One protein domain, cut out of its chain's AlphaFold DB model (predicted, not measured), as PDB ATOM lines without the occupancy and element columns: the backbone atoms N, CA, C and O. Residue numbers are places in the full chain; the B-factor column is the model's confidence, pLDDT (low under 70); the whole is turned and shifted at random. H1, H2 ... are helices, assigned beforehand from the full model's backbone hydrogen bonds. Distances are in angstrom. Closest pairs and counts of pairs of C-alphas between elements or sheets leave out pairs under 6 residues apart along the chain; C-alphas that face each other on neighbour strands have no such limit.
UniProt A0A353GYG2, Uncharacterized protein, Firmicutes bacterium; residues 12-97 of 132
ATOM      1  N   LYS A  12     181.983 191.485 197.747       90.62
ATOM      2  CA  LYS A  12     183.340 191.288 197.226       90.62
ATOM      3  C   LYS A  12     184.403 191.395 198.327       90.62
ATOM      4  O   LYS A  12     185.336 190.608 198.316       90.62
ATOM      5  N   SER A  13     184.203 192.271 199.315       92.44
ATOM      6  CA  SER A  13     185.024 192.338 200.534       92.44
ATOM      7  C   SER A  13     185.113 190.993 201.255       92.44
ATOM      8  O   SER A  13     186.200 190.530 201.565       92.44
ATOM      9  N   ASP A  14     183.978 190.320 201.439       94.00
ATOM     10  CA  ASP A  14     183.899 189.059 202.177       94.00
ATOM     11  C   ASP A  14     184.552 187.917 201.383       94.00
ATOM     12  O   ASP A  14     185.143 187.003 201.959       94.00
ATOM     13  N   GLN A  15     184.470 187.971 200.046       94.94
ATOM     14  CA  GLN A  15     185.194 187.046 199.173       94.94
ATOM     15  C   GLN A  15     186.709 187.227 199.319       94.94
ATOM     16  O   GLN A  15     187.428 186.237 199.455       94.94
ATOM     17  N   ILE A  16     187.182 188.477 199.312       94.50
ATOM     18  CA  ILE A  16     188.598 188.830 199.469       94.50
ATOM     19  C   ILE A  16     189.111 188.376 200.837       94.50
ATOM     20  O   ILE A  16     190.079 187.621 200.893       94.50
ATOM     21  N   ASP A  17     188.415 188.736 201.917       94.12
ATOM     22  CA  ASP A  17     188.761 188.324 203.281       94.12
ATOM     23  C   ASP A  17     188.865 186.798 203.394       94.12
ATOM     24  O   ASP A  17     189.771 186.268 204.040       94.12
ATOM     25  N   CYS A  18     187.956 186.071 202.739       94.50
ATOM     26  CA  CYS A  18     187.982 184.617 202.728       94.50
ATOM     27  C   CYS A  18     189.218 184.069 202.006       94.50
ATOM     28  O   CYS A  18     189.870 183.165 202.532       94.50
ATOM     29  N   PHE A  19     189.572 184.610 200.838       95.44
ATOM     30  CA  PHE A  19     190.775 184.187 200.124       95.44
ATOM     31  C   PHE A  19     192.045 184.499 200.911       95.44
ATOM     32  O   PHE A  19     192.877 183.605 201.070       95.44
ATOM     33  N   ILE A  20     192.158 185.707 201.469       93.25
ATOM     34  CA  ILE A  20     193.290 186.104 202.313       93.25
ATOM     35  C   ILE A  20     193.440 185.116 203.469       93.25
ATOM     36  O   ILE A  20     194.508 184.547 203.648       93.25
ATOM     37  N   GLN A  21     192.362 184.799 204.191       94.19
ATOM     38  CA  GLN A  21     192.413 183.845 205.306       94.19
ATOM     39  C   GLN A  21     192.897 182.440 204.921       94.19
ATOM     40  O   GLN A  21     193.472 181.754 205.762       94.19
ATOM     41  N   HIS A  22     192.650 181.992 203.687       94.06
ATOM     42  CA  HIS A  22     193.096 180.674 203.219       94.06
ATOM     43  C   HIS A  22     194.521 180.687 202.655       94.06
ATOM     44  O   HIS A  22     195.160 179.637 202.601       94.06
ATOM     45  N   VAL A  23     195.014 181.854 202.241       94.00
ATOM     46  CA  VAL A  23     196.369 182.036 201.710       94.00
ATOM     47  C   VAL A  23     197.361 182.394 202.814       94.00
ATOM     48  O   VAL A  23     198.464 181.851 202.835       94.00
ATOM     49  N   SER A  24     196.977 183.252 203.757       91.75
ATOM     50  CA  SER A  24     197.842 183.712 204.842       91.75
ATOM     51  C   SER A  24     198.273 182.568 205.757       91.75
ATOM     52  O   SER A  24     197.455 181.844 206.328       91.75
ATOM     53  N   GLY A  25     199.583 182.426 205.945       88.50
ATOM     54  CA  GLY A  25     200.186 181.355 206.735       88.50
ATOM     55  C   GLY A  25     200.262 180.013 206.006       88.50
ATOM     56  O   GLY A  25     200.695 179.025 206.606       88.50
ATOM     57  N   HIS A  26     199.870 179.953 204.730       93.81
ATOM     58  CA  HIS A  26     200.055 178.770 203.904       93.81
ATOM     59  C   HIS A  26     201.549 178.568 203.596       93.81
ATOM     60  O   HIS A  26     202.273 179.507 203.278       93.81
ATOM     61  N   GLU A  27     202.035 177.324 203.608       95.19
ATOM     62  CA  GLU A  27     203.455 177.023 203.325       95.19
ATOM     63  C   GLU A  27     203.915 177.421 201.910       95.19
ATOM     64  O   GLU A  27     205.113 177.518 201.646       95.19
ATOM     65  N   LYS A  28     202.948 177.637 201.015       95.62
ATOM     66  CA  LYS A  28     203.106 178.077 199.620       95.62
ATOM     67  C   LYS A  28     202.502 179.447 199.340       95.62
ATOM     68  O   LYS A  28     202.152 179.728 198.203       95.62
ATOM     69  N   GLU A  29     202.307 180.259 200.375       94.25
ATOM     70  CA  GLU A  29     201.692 181.586 200.268       94.25
ATOM     71  C   GLU A  29     202.335 182.435 199.160       94.25
ATOM     72  O   GLU A  29     201.637 182.889 198.255       94.25
ATOM     73  N   ALA A  30     203.666 182.559 199.169       93.12
ATOM     74  CA  ALA A  30     204.394 183.335 198.168       93.12
ATOM     75  C   ALA A  30     204.187 182.790 196.746       93.12
ATOM     76  O   ALA A  30     203.901 183.549 195.822       93.12
ATOM     77  N   GLU A  31     204.282 181.471 196.553       95.88
ATOM     78  CA  GLU A  31     204.062 180.872 195.239       95.88
ATOM     79  C   GLU A  31     202.612 181.028 194.757       95.88
ATOM     80  O   GLU A  31     202.396 181.292 193.575       95.88
ATOM     81  N   ILE A  32     201.625 180.902 195.649       96.38
ATOM     82  CA  ILE A  32     200.206 181.111 195.332       96.38
ATOM     83  C   ILE A  32     199.978 182.549 194.867       96.38
ATOM     84  O   ILE A  32     199.415 182.751 193.791       96.38
ATOM     85  N   LEU A  33     200.438 183.537 195.639       94.88
ATOM     86  CA  LEU A  33     200.278 184.953 195.299       94.88
ATOM     87  C   LEU A  33     200.970 185.291 193.979       94.88
ATOM     88  O   LEU A  33     200.380 185.964 193.136       94.88
ATOM     89  N   TYR A  34     202.164 184.748 193.744       95.56
ATOM     90  CA  TYR A  34     202.876 184.934 192.482       95.56
ATOM     91  C   TYR A  34     202.127 184.329 191.283       95.56
ATOM     92  O   TYR A  34     202.018 184.955 190.228       95.56
ATOM     93  N   ILE A  35     201.547 183.132 191.434       96.62
ATOM     94  CA  ILE A  35     200.722 182.509 190.389       96.62
ATOM     95  C   ILE A  35     199.478 183.360 190.109       96.62
ATOM     96  O   ILE A  35     199.174 183.625 188.944       96.62
ATOM     97  N   LEU A  36     198.779 183.826 191.149       96.69
ATOM     98  CA  LEU A  36     197.617 184.707 191.001       96.69
ATOM     99  C   LEU A  36     197.996 186.021 190.305       96.69
ATOM    100  O   LEU A  36     197.302 186.437 189.377       96.69
ATOM    101  N   ALA A  37     199.130 186.620 190.673       95.75
ATOM    102  CA  ALA A  37     199.661 187.827 190.050       95.75
ATOM    103  C   ALA A  37     199.918 187.636 188.547       95.75
ATOM    104  O   ALA A  37     199.482 188.461 187.743       95.75
ATOM    105  N   ILE A  38     200.551 186.525 188.146       95.75
ATOM    106  CA  ILE A  38     200.756 186.182 186.729       95.75
ATOM    107  C   ILE A  38     199.417 186.042 186.009       95.75
ATOM    108  O   ILE A  38     199.213 186.652 184.960       95.75
ATOM    109  N   TYR A  39     198.493 185.251 186.548       95.69
ATOM    110  CA  TYR A  39     197.204 185.033 185.896       95.69
ATOM    111  C   TYR A  39     196.439 186.344 185.720       95.69
ATOM    112  O   TYR A  39     195.966 186.633 184.624       95.69
ATOM    113  N   ALA A  40     196.369 187.164 186.766       94.94
ATOM    114  CA  ALA A  40     195.701 188.451 186.702       94.94
ATOM    115  C   ALA A  40     196.361 189.381 185.682       94.94
ATOM    116  O   ALA A  40     195.666 189.895 184.817       94.94
ATOM    117  N   ALA A  41     197.687 189.540 185.706       94.56
ATOM    118  CA  ALA A  41     198.404 190.436 184.798       94.56
ATOM    119  C   ALA A  41     198.242 190.080 183.308       94.56
ATOM    120  O   ALA A  41     198.281 190.969 182.456       94.56
ATOM    121  N   TYR A  42     198.068 188.796 182.984       94.12
ATOM    122  CA  TYR A  42     197.952 188.315 181.602       94.12
ATOM    123  C   TYR A  42     196.505 188.083 181.137       94.12
ATOM    124  O   TYR A  42     196.269 187.984 179.932       94.12
ATOM    125  N   LEU A  43     195.542 188.005 182.060       94.94
ATOM    126  CA  LEU A  43     194.107 187.910 181.755       94.94
ATOM    127  C   LEU A  43     193.358 189.234 181.962       94.94
ATOM    128  O   LEU A  43     192.171 189.315 181.643       94.94
ATOM    129  N   LEU A  44     194.034 190.270 182.469       92.62
ATOM    130  CA  LEU A  44     193.456 191.593 182.675       92.62
ATOM    131  C   LEU A  44     192.930 192.155 181.350       92.62
ATOM    132  O   LEU A  44     193.669 192.348 180.384       92.62
ATOM    133  N   THR A  45     191.632 192.440 181.303       92.94
ATOM    134  CA  THR A  45     191.011 193.120 180.165       92.94
ATOM    135  C   THR A  45     191.273 194.623 180.244       92.94
ATOM    136  O   THR A  45     191.476 195.162 181.330       92.94
ATOM    137  N   ASN A  46     191.196 195.335 179.113       90.94
ATOM    138  CA  ASN A  46     191.305 196.802 179.115       90.94
ATOM    139  C   ASN A  46     190.255 197.457 180.028       90.94
ATOM    140  O   ASN A  46     190.564 198.418 180.719       90.94
ATOM    141  N   GLU A  47     189.037 196.908 180.070       93.19
ATOM    142  CA  GLU A  47     187.966 197.386 180.951       93.19
ATOM    143  C   GLU A  47     188.352 197.257 182.432       93.19
ATOM    144  O   GLU A  47     188.233 198.218 183.193       93.19
ATOM    145  N   ASN A  48     188.876 196.097 182.842       90.94
ATOM    146  CA  ASN A  48     189.347 195.899 184.212       90.94
ATOM    147  C   ASN A  48     190.585 196.759 184.508       90.94
ATOM    148  O   ASN A  48     190.705 197.305 185.604       90.94
ATOM    149  N   ALA A  49     191.486 196.931 183.538       89.94
ATOM    150  CA  ALA A  49     192.653 197.792 183.687       89.94
ATOM    151  C   ALA A  49     192.251 199.258 183.911       89.94
ATOM    152  O   ALA A  49     192.786 199.909 184.804       89.94
ATOM    153  N   GLU A  50     191.279 199.778 183.160       92.38
ATOM    154  CA  GLU A  50     190.729 201.124 183.365       92.38
ATOM    155  C   GLU A  50     190.039 201.245 184.728       92.38
ATOM    156  O   GLU A  50     190.321 202.177 185.481       92.38
ATOM    157  N   LYS A  51     189.197 200.267 185.086       92.62
ATOM    158  CA  LYS A  51     188.464 200.225 186.363       92.62
ATOM    159  C   LYS A  51     189.384 200.342 187.581       92.62
ATOM    160  O   LYS A  51     189.003 200.971 188.568       92.62
ATOM    161  N   TYR A  52     190.578 199.754 187.512       89.75
ATOM    162  CA  TYR A  52     191.541 199.720 188.614       89.75
ATOM    163  C   TYR A  52     192.732 200.678 188.444       89.75
ATOM    164  O   TYR A  52     193.649 200.654 189.266       89.75
ATOM    165  N   ASN A  53     192.713 201.562 187.437       89.88
ATOM    166  CA  ASN A  53     193.808 202.487 187.105       89.88
ATOM    167  C   ASN A  53     195.155 201.773 186.872       89.88
ATOM    168  O   ASN A  53     196.183 202.149 187.430       89.88
ATOM    169  N   LEU A  54     195.129 200.716 186.062       90.25
ATOM    170  CA  LEU A  54     196.254 199.826 185.765       90.25
ATOM    171  C   LEU A  54     196.718 199.896 184.297       90.25
ATOM    172  O   LEU A  54     197.574 199.123 183.879       90.25
ATOM    173  N   THR A  55     196.167 200.810 183.498       90.19
ATOM    174  CA  THR A  55     196.405 200.895 182.044       90.19
ATOM    175  C   THR A  55     197.832 201.272 181.648       90.19
ATOM    176  O   THR A  55     198.240 200.995 180.522       90.19
ATOM    177  N   GLU A  56     198.587 201.912 182.542       90.25
ATOM    178  CA  GLU A  56     199.964 202.346 182.275       90.25
ATOM    179  C   GLU A  56     201.007 201.257 182.555       90.25
ATOM    180  O   GLU A  56     202.164 201.408 182.167       90.25
ATOM    181  N   TYR A  57     200.606 200.161 183.202       88.88
ATOM    182  CA  TYR A  57     201.516 199.104 183.616       88.88
ATOM    183  C   TYR A  57     201.642 198.035 182.531       88.88
ATOM    184  O   TYR A  57     200.662 197.549 181.963       88.88
ATOM    185  N   THR A  58     202.872 197.614 182.272       91.50
ATOM    186  CA  THR A  58     203.153 196.378 181.542       91.50
ATOM    187  C   THR A  58     202.771 195.158 182.380       91.50
ATOM    188  O   THR A  58     202.695 195.228 183.605       91.50
ATOM    189  N   SER A  59     202.587 193.999 181.742       90.19
ATOM    190  CA  SER A  59     202.291 192.759 182.472       90.19
ATOM    191  C   SER A  59     203.356 192.418 183.522       90.19
ATOM    192  O   SER A  59     203.001 191.973 184.606       90.19
ATOM    193  N   ASP A  60     204.639 192.677 183.256       90.50
ATOM    194  CA  ASP A  60     205.710 192.442 184.238       90.50
ATOM    195  C   ASP A  60     205.611 193.401 185.436       90.50
ATOM    196  O   ASP A  60     205.826 193.001 186.580       90.50
ATOM    197  N   GLU A  61     205.254 194.665 185.197       91.06
ATOM    198  CA  GLU A  61     205.019 195.635 186.272       91.06
ATOM    199  C   GLU A  61     203.765 195.295 187.082       91.06
ATOM    200  O   GLU A  61     203.783 195.452 188.299       91.06
ATOM    201  N   LEU A  62     202.715 194.767 186.443       90.69
ATOM    202  CA  LEU A  62     201.511 194.279 187.120       90.69
ATOM    203  C   LEU A  62     201.800 193.073 188.009       90.69
ATOM    204  O   LEU A  62     201.320 193.030 189.137       90.69
ATOM    205  N   VAL A  63     202.604 192.114 187.537       91.88
ATOM    206  CA  VAL A  63     203.019 190.973 188.367       91.88
ATOM    207  C   VAL A  63     203.743 191.471 189.614       91.88
ATOM    208  O   VAL A  63     203.371 191.085 190.717       91.88
ATOM    209  N   ASN A  64     204.710 192.378 189.452       90.06
ATOM    210  CA  ASN A  64     205.440 192.942 190.587       90.06
ATOM    211  C   ASN A  64     204.524 193.728 191.535       90.06
ATOM    212  O   ASN A  64     204.664 193.598 192.747       90.06
ATOM    213  N   LEU A  65     203.598 194.529 190.996       88.75
ATOM    214  CA  LEU A  65     202.633 195.302 191.781       88.75
ATOM    215  C   LEU A  65     201.744 194.386 192.625       88.75
ATOM    216  O   LEU A  65     201.540 194.649 193.801       88.75
ATOM    217  N   PHE A  66     201.218 193.317 192.032       88.81
ATOM    218  CA  PHE A  66     200.315 192.402 192.722       88.81
ATOM    219  C   PHE A  66     201.032 191.482 193.712       88.81
ATOM    220  O   PHE A  66     200.481 191.189 194.766       88.81
ATOM    221  N   GLU A  67     202.247 191.032 193.394       86.00
ATOM    222  CA  GLU A  67     203.061 190.203 194.290       86.00
ATOM    223  C   GLU A  67     203.520 190.979 195.531       86.00
ATOM    224  O   GLU A  67     203.614 190.411 196.615       86.00
ATOM    225  N   ASN A  68     203.798 192.276 195.373       83.50
ATOM    226  CA  ASN A  68     204.346 193.133 196.424       83.50
ATOM    227  C   ASN A  68     203.346 194.189 196.904       83.50
ATOM    228  O   ASN A  68     203.776 195.230 197.397       83.50
ATOM    229  N   ALA A  69     202.045 193.957 196.716       80.62
ATOM    230  CA  ALA A  69     201.012 194.889 197.142       80.62
ATOM    231  C   ALA A  69     201.143 195.126 198.656       80.62
ATOM    232  O   ALA A  69     200.901 194.213 199.447       80.62
ATOM    233  N   ASP A  70     201.571 196.329 199.047       73.50
ATOM    234  CA  ASP A  70     201.862 196.665 200.440       73.50
ATOM    235  C   ASP A  70     200.919 197.779 200.901       73.50
ATOM    236  O   ASP A  70     200.866 198.880 200.348       73.50
ATOM    237  N   GLY A  71     200.135 197.476 201.930       74.81
ATOM    238  CA  GLY A  71     199.078 198.345 202.426       74.81
ATOM    239  C   GLY A  71     197.691 198.033 201.861       74.81
ATOM    240  O   GLY A  71     197.515 197.451 200.792       74.81
ATOM    241  N   PHE A  72     196.685 198.458 202.629       73.56
ATOM    242  CA  PHE A  72     195.282 198.079 202.445       73.56
ATOM    243  C   PHE A  72     194.742 198.377 201.034       73.56
ATOM    244  O   PHE A  72     194.116 197.516 200.426       73.56
ATOM    245  N   ASP A  73     195.037 199.559 200.482       83.25
ATOM    246  CA  ASP A  73     194.496 199.987 199.183       83.25
ATOM    247  C   ASP A  73     195.117 199.236 197.988       83.25
ATOM    248  O   ASP A  73     194.464 199.047 196.956       83.25
ATOM    249  N   GLU A  74     196.388 198.838 198.089       83.81
ATOM    250  CA  GLU A  74     197.087 198.097 197.033       83.81
ATOM    251  C   GLU A  74     196.703 196.618 197.065       83.81
ATOM    252  O   GLU A  74     196.390 196.046 196.018       83.81
ATOM    253  N   GLU A  75     196.638 196.027 198.261       86.31
ATOM    254  CA  GLU A  75     196.183 194.651 198.467       86.31
ATOM    255  C   GLU A  75     194.725 194.486 198.016       86.31
ATOM    256  O   GLU A  75     194.412 193.593 197.224       86.31
ATOM    257  N   GLU A  76     193.832 195.396 198.421       88.69
ATOM    258  CA  GLU A  76     192.433 195.377 197.989       88.69
ATOM    259  C   GLU A  76     192.325 195.477 196.460       88.69
ATOM    260  O   GLU A  76     191.541 194.754 195.835       88.69
ATOM    261  N   ARG A  77     193.128 196.335 195.822       89.88
ATOM    262  CA  ARG A  77     193.145 196.473 194.358       89.88
ATOM    263  C   ARG A  77     193.649 195.209 193.665       89.88
ATOM    264  O   ARG A  77     193.064 194.814 192.650       89.88
ATOM    265  N   ALA A  78     194.695 194.577 194.192       91.31
ATOM    266  CA  ALA A  78     195.232 193.326 193.666       91.31
ATOM    267  C   ALA A  78     194.169 192.221 193.722       91.31
ATOM    268  O   ALA A  78     193.810 191.654 192.688       91.31
ATOM    269  N   TRP A  79     193.553 192.004 194.884       94.62
ATOM    270  CA  TRP A  79     192.508 190.994 195.055       94.62
ATOM    271  C   TRP A  79     191.264 191.256 194.208       94.62
ATOM    272  O   TRP A  79     190.699 190.334 193.611       94.62
ATOM    273  N   ASN A  80     190.851 192.516 194.081       94.31
ATOM    274  CA  ASN A  80     189.765 192.885 193.180       94.31
ATOM    275  C   ASN A  80     190.080 192.543 191.718       94.31
ATOM    276  O   ASN A  80     189.184 192.081 191.001       94.31
ATOM    277  N   SER A  81     191.333 192.748 191.304       94.12
ATOM    278  CA  SER A  81     191.831 192.421 189.966       94.12
ATOM    279  C   SER A  81     191.929 190.910 189.754       94.12
ATOM    280  O   SER A  81     191.584 190.428 188.674       94.12
ATOM    281  N   PHE A  82     192.320 190.151 190.784       95.75
ATOM    282  CA  PHE A  82     192.345 188.687 190.757       95.75
ATOM    283  C   PHE A  82     190.944 188.136 190.514       95.75
ATOM    284  O   PHE A  82     190.737 187.376 189.570       95.75
ATOM    285  N   ILE A  83     189.962 188.566 191.310       95.75
ATOM    286  CA  ILE A  83     188.581 188.080 191.201       95.75
ATOM    287  C   ILE A  83     187.997 188.388 189.818       95.75
ATOM    288  O   ILE A  83     187.430 187.495 189.193       95.75
ATOM    289  N   ASP A  84     188.162 189.615 189.318       94.81
ATOM    290  CA  ASP A  84     187.546 190.026 188.049       94.81
ATOM    291  C   ASP A  84     188.245 189.448 186.808       94.81
ATOM    292  O   ASP A  84     187.626 189.380 185.746       94.81
ATOM    293  N   SER A  85     189.517 189.053 186.915       94.38
ATOM    294  CA  SER A  85     190.291 188.532 185.774       94.38
ATOM    295  C   SER A  85     190.350 187.005 185.745       94.38
ATOM    296  O   SER A  85     190.346 186.407 184.672       94.38
ATOM    297  N   ILE A  86     190.405 186.366 186.915       95.56
ATOM    298  CA  ILE A  86     190.602 184.915 187.069       95.56
ATOM    299  C   ILE A  86     189.274 184.216 187.387       95.56
ATOM    300  O   ILE A  86     189.018 183.108 186.919       95.56
ATOM    301  N   GLY A  87     188.411 184.867 188.170       95.06
ATOM    302  CA  GLY A  87     187.191 184.273 188.703       95.06
ATOM    303  C   GLY A  87     187.436 183.426 189.958       95.06
ATOM    304  O   GLY A  87     188.455 182.756 190.120       95.06
ATOM    305  N   THR A  88     186.454 183.427 190.857       95.50
ATOM    306  CA  THR A  88     186.547 182.812 192.193       95.50
ATOM    307  C   THR A  88     186.826 181.309 192.162       95.50
ATOM    308  O   THR A  88     187.614 180.819 192.963       95.50
ATOM    309  N   SER A  89     186.217 180.573 191.226       95.12
ATOM    310  CA  SER A  89     186.400 179.120 191.084       95.12
ATOM    311  C   SER A  89     187.859 178.740 190.812       95.12
ATOM    312  O   SER A  89     188.404 177.837 191.442       95.12
ATOM    313  N   GLN A  90     188.519 179.467 189.911       96.31
ATOM    314  CA  GLN A  90     189.900 179.176 189.544       96.31
ATOM    315  C   GLN A  90     190.892 179.660 190.608       96.31
ATOM    316  O   GLN A  90     191.887 178.983 190.854       96.31
ATOM    317  N   ILE A  91     190.590 180.759 191.307       97.06
ATOM    318  CA  ILE A  91     191.347 181.167 192.500       97.06
ATOM    319  C   ILE A  91     191.300 180.060 193.563       97.06
ATOM    320  O   ILE A  91     192.340 179.673 194.091       97.06
ATOM    321  N   TRP A  92     190.119 179.492 193.833       97.00
ATOM    322  CA  TRP A  92     189.979 178.382 194.778       97.00
ATOM    323  C   TRP A  92     190.781 177.146 194.375       97.00
ATOM    324  O   TRP A  92     191.373 176.512 195.249       97.00
ATOM    325  N   ASP A  93     190.824 176.809 193.087       97.19
ATOM    326  CA  ASP A  93     191.614 175.676 192.597       97.19
ATOM    327  C   ASP A  93     193.122 175.897 192.807       97.19
ATOM    328  O   ASP A  93     193.811 175.005 193.303       97.19
ATOM    329  N   ILE A  94     193.621 177.108 192.533       97.38
ATOM    330  CA  ILE A  94     195.028 177.480 192.762       97.38
ATOM    331  C   ILE A  94     195.381 177.402 194.252       97.38
ATOM    332  O   ILE A  94     196.403 176.818 194.606       97.38
ATOM    333  N   ILE A  95     194.537 177.952 195.130       96.44
ATOM    334  CA  ILE A  95     194.775 177.950 196.583       96.44
ATOM    335  C   ILE A  95     194.716 176.527 197.148       96.44
ATOM    336  O   ILE A  95     195.565 176.137 197.946       96.44
ATOM    337  N   SER A  96     193.723 175.736 196.735       95.69
ATOM    338  CA  SER A  96     193.482 174.399 197.297       95.69
ATOM    339  C   SER A  96     194.456 173.348 196.770       95.69
ATOM    340  O   SER A  96     194.674 172.323 197.418       95.69
ATOM    341  N   ASN A  97     195.016 173.564 195.580       96.25
ATOM    342  CA  ASN A  97     195.920 172.632 194.926       96.25
ATOM    343  C   ASN A  97     197.039 173.376 194.174       96.25
ATOM    344  O   ASN A  97     197.082 173.342 192.945       96.25
TER     345      ASN A  97
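What this domain is: This is residues 12 to 97 of the 132 residues of an uncharacterized protein of Firmicutes bacterium (UniProt A0A353GYG2). This is a compact cluster of helices in which H5 and H2 cross at a steep angle in the core, and H4 packs alongside H2 and on H5. Toward one end of the longest axis lie H1 and H6, running nearly the same way, with H1 packed across H5 and H6 on H2; the small H3 lies at the other end. The printed part has 86 residues with six named helices, H1 to H6 in chain order, and no named strand, and its class is all helix. The radius of gyration of the C-alphas is 11.8 A, and they span 33 by 23 by 23 A along their three main axes.

How they stand to each other: Begin with H5, residues 72 to 86, the hub, which touches four other helices. Look next at H2, residues 29 to 43, which has 15 residues as H5 does; the two touch at a steep tilt of 60 degrees and run the same way, and their closest C-alphas are those of Ala 40 and Phe 82, 5.3 A apart. H4, residues 59 to 67, touches H2 with 19 pairs of C-alphas within 8 A, the closest being Ala 37 and Val 63 at 4.9 A. H2 and H4 run opposite ways at a shallow tilt of 34 degrees, only just short of steep. H4 also touches residues 74 to 78 of H5 alone, at a steep tilt of 57 degrees, with the C-alphas of Phe 66 and Ala 78 closest at 5.3 A. Turn to H1, residues 12 to 23, whose residues 12 to 16 alone touch H5; the two are about perpendicular at 87 degrees, and the closest C-alphas, of Ile 16 and Trp 79, are 6.3 A apart. H6, residues 88 to 96, touches residues 32 to 36 of H2 alone, opposite ways at a shallow tilt of 31 degrees, with the C-alphas of Ile 32 and Ile 95 closest at 6.4 A. H1 and H6 only just touch, with 3 pairs of C-alphas within 8 A, the closest being Val 23 and Ile 95 at 6.7 A; they run the same way at a shallow tilt of 14 degrees. H3, residues 46 to 51, only just touches residues 81 to 85 of H5, with 3 pairs of C-alphas within 8 A, Asn 48 and Ser 81 closest at 7.2 A. Among the helices that stay apart are H1 and H4, and H3 and H6. In H1, H2, H3, H4, H5 and H6, every backbone O i to N i+4 pair is within hydrogen-bond range.

Where its parts are: Find C-alpha 29 at (201.692, 181.586, 200.268); from there H2 runs 21.0 A to C-alpha 43 at (194.107, 187.910, 181.755). H5 runs 20.8 A from C-alpha 72 to C-alpha 86. Go back to C-alpha 12 at (183.340, 191.288, 197.226), where H1 begins; it runs 16.6 A to C-alpha 23. H4 measures 12.1 A from C-alpha 59 to C-alpha 67, and H3 only 8.5 A from C-alpha 46 to C-alpha 51. H6 runs 12.0 A from C-alpha 88 to C-alpha 96 at (193.482, 174.399, 197.297).

The domain as a whole: The two C-alphas farthest apart are those of Glu 27 and Glu 47, 34.0 A. The printed part runs from residue 12 to 97 and has no cut. The link from H3 to H4 is short, with 7 residues between them; the other four links are tight, and none is long. The mean pLDDT of the printed part is 92.1, and no printed residue is under 70.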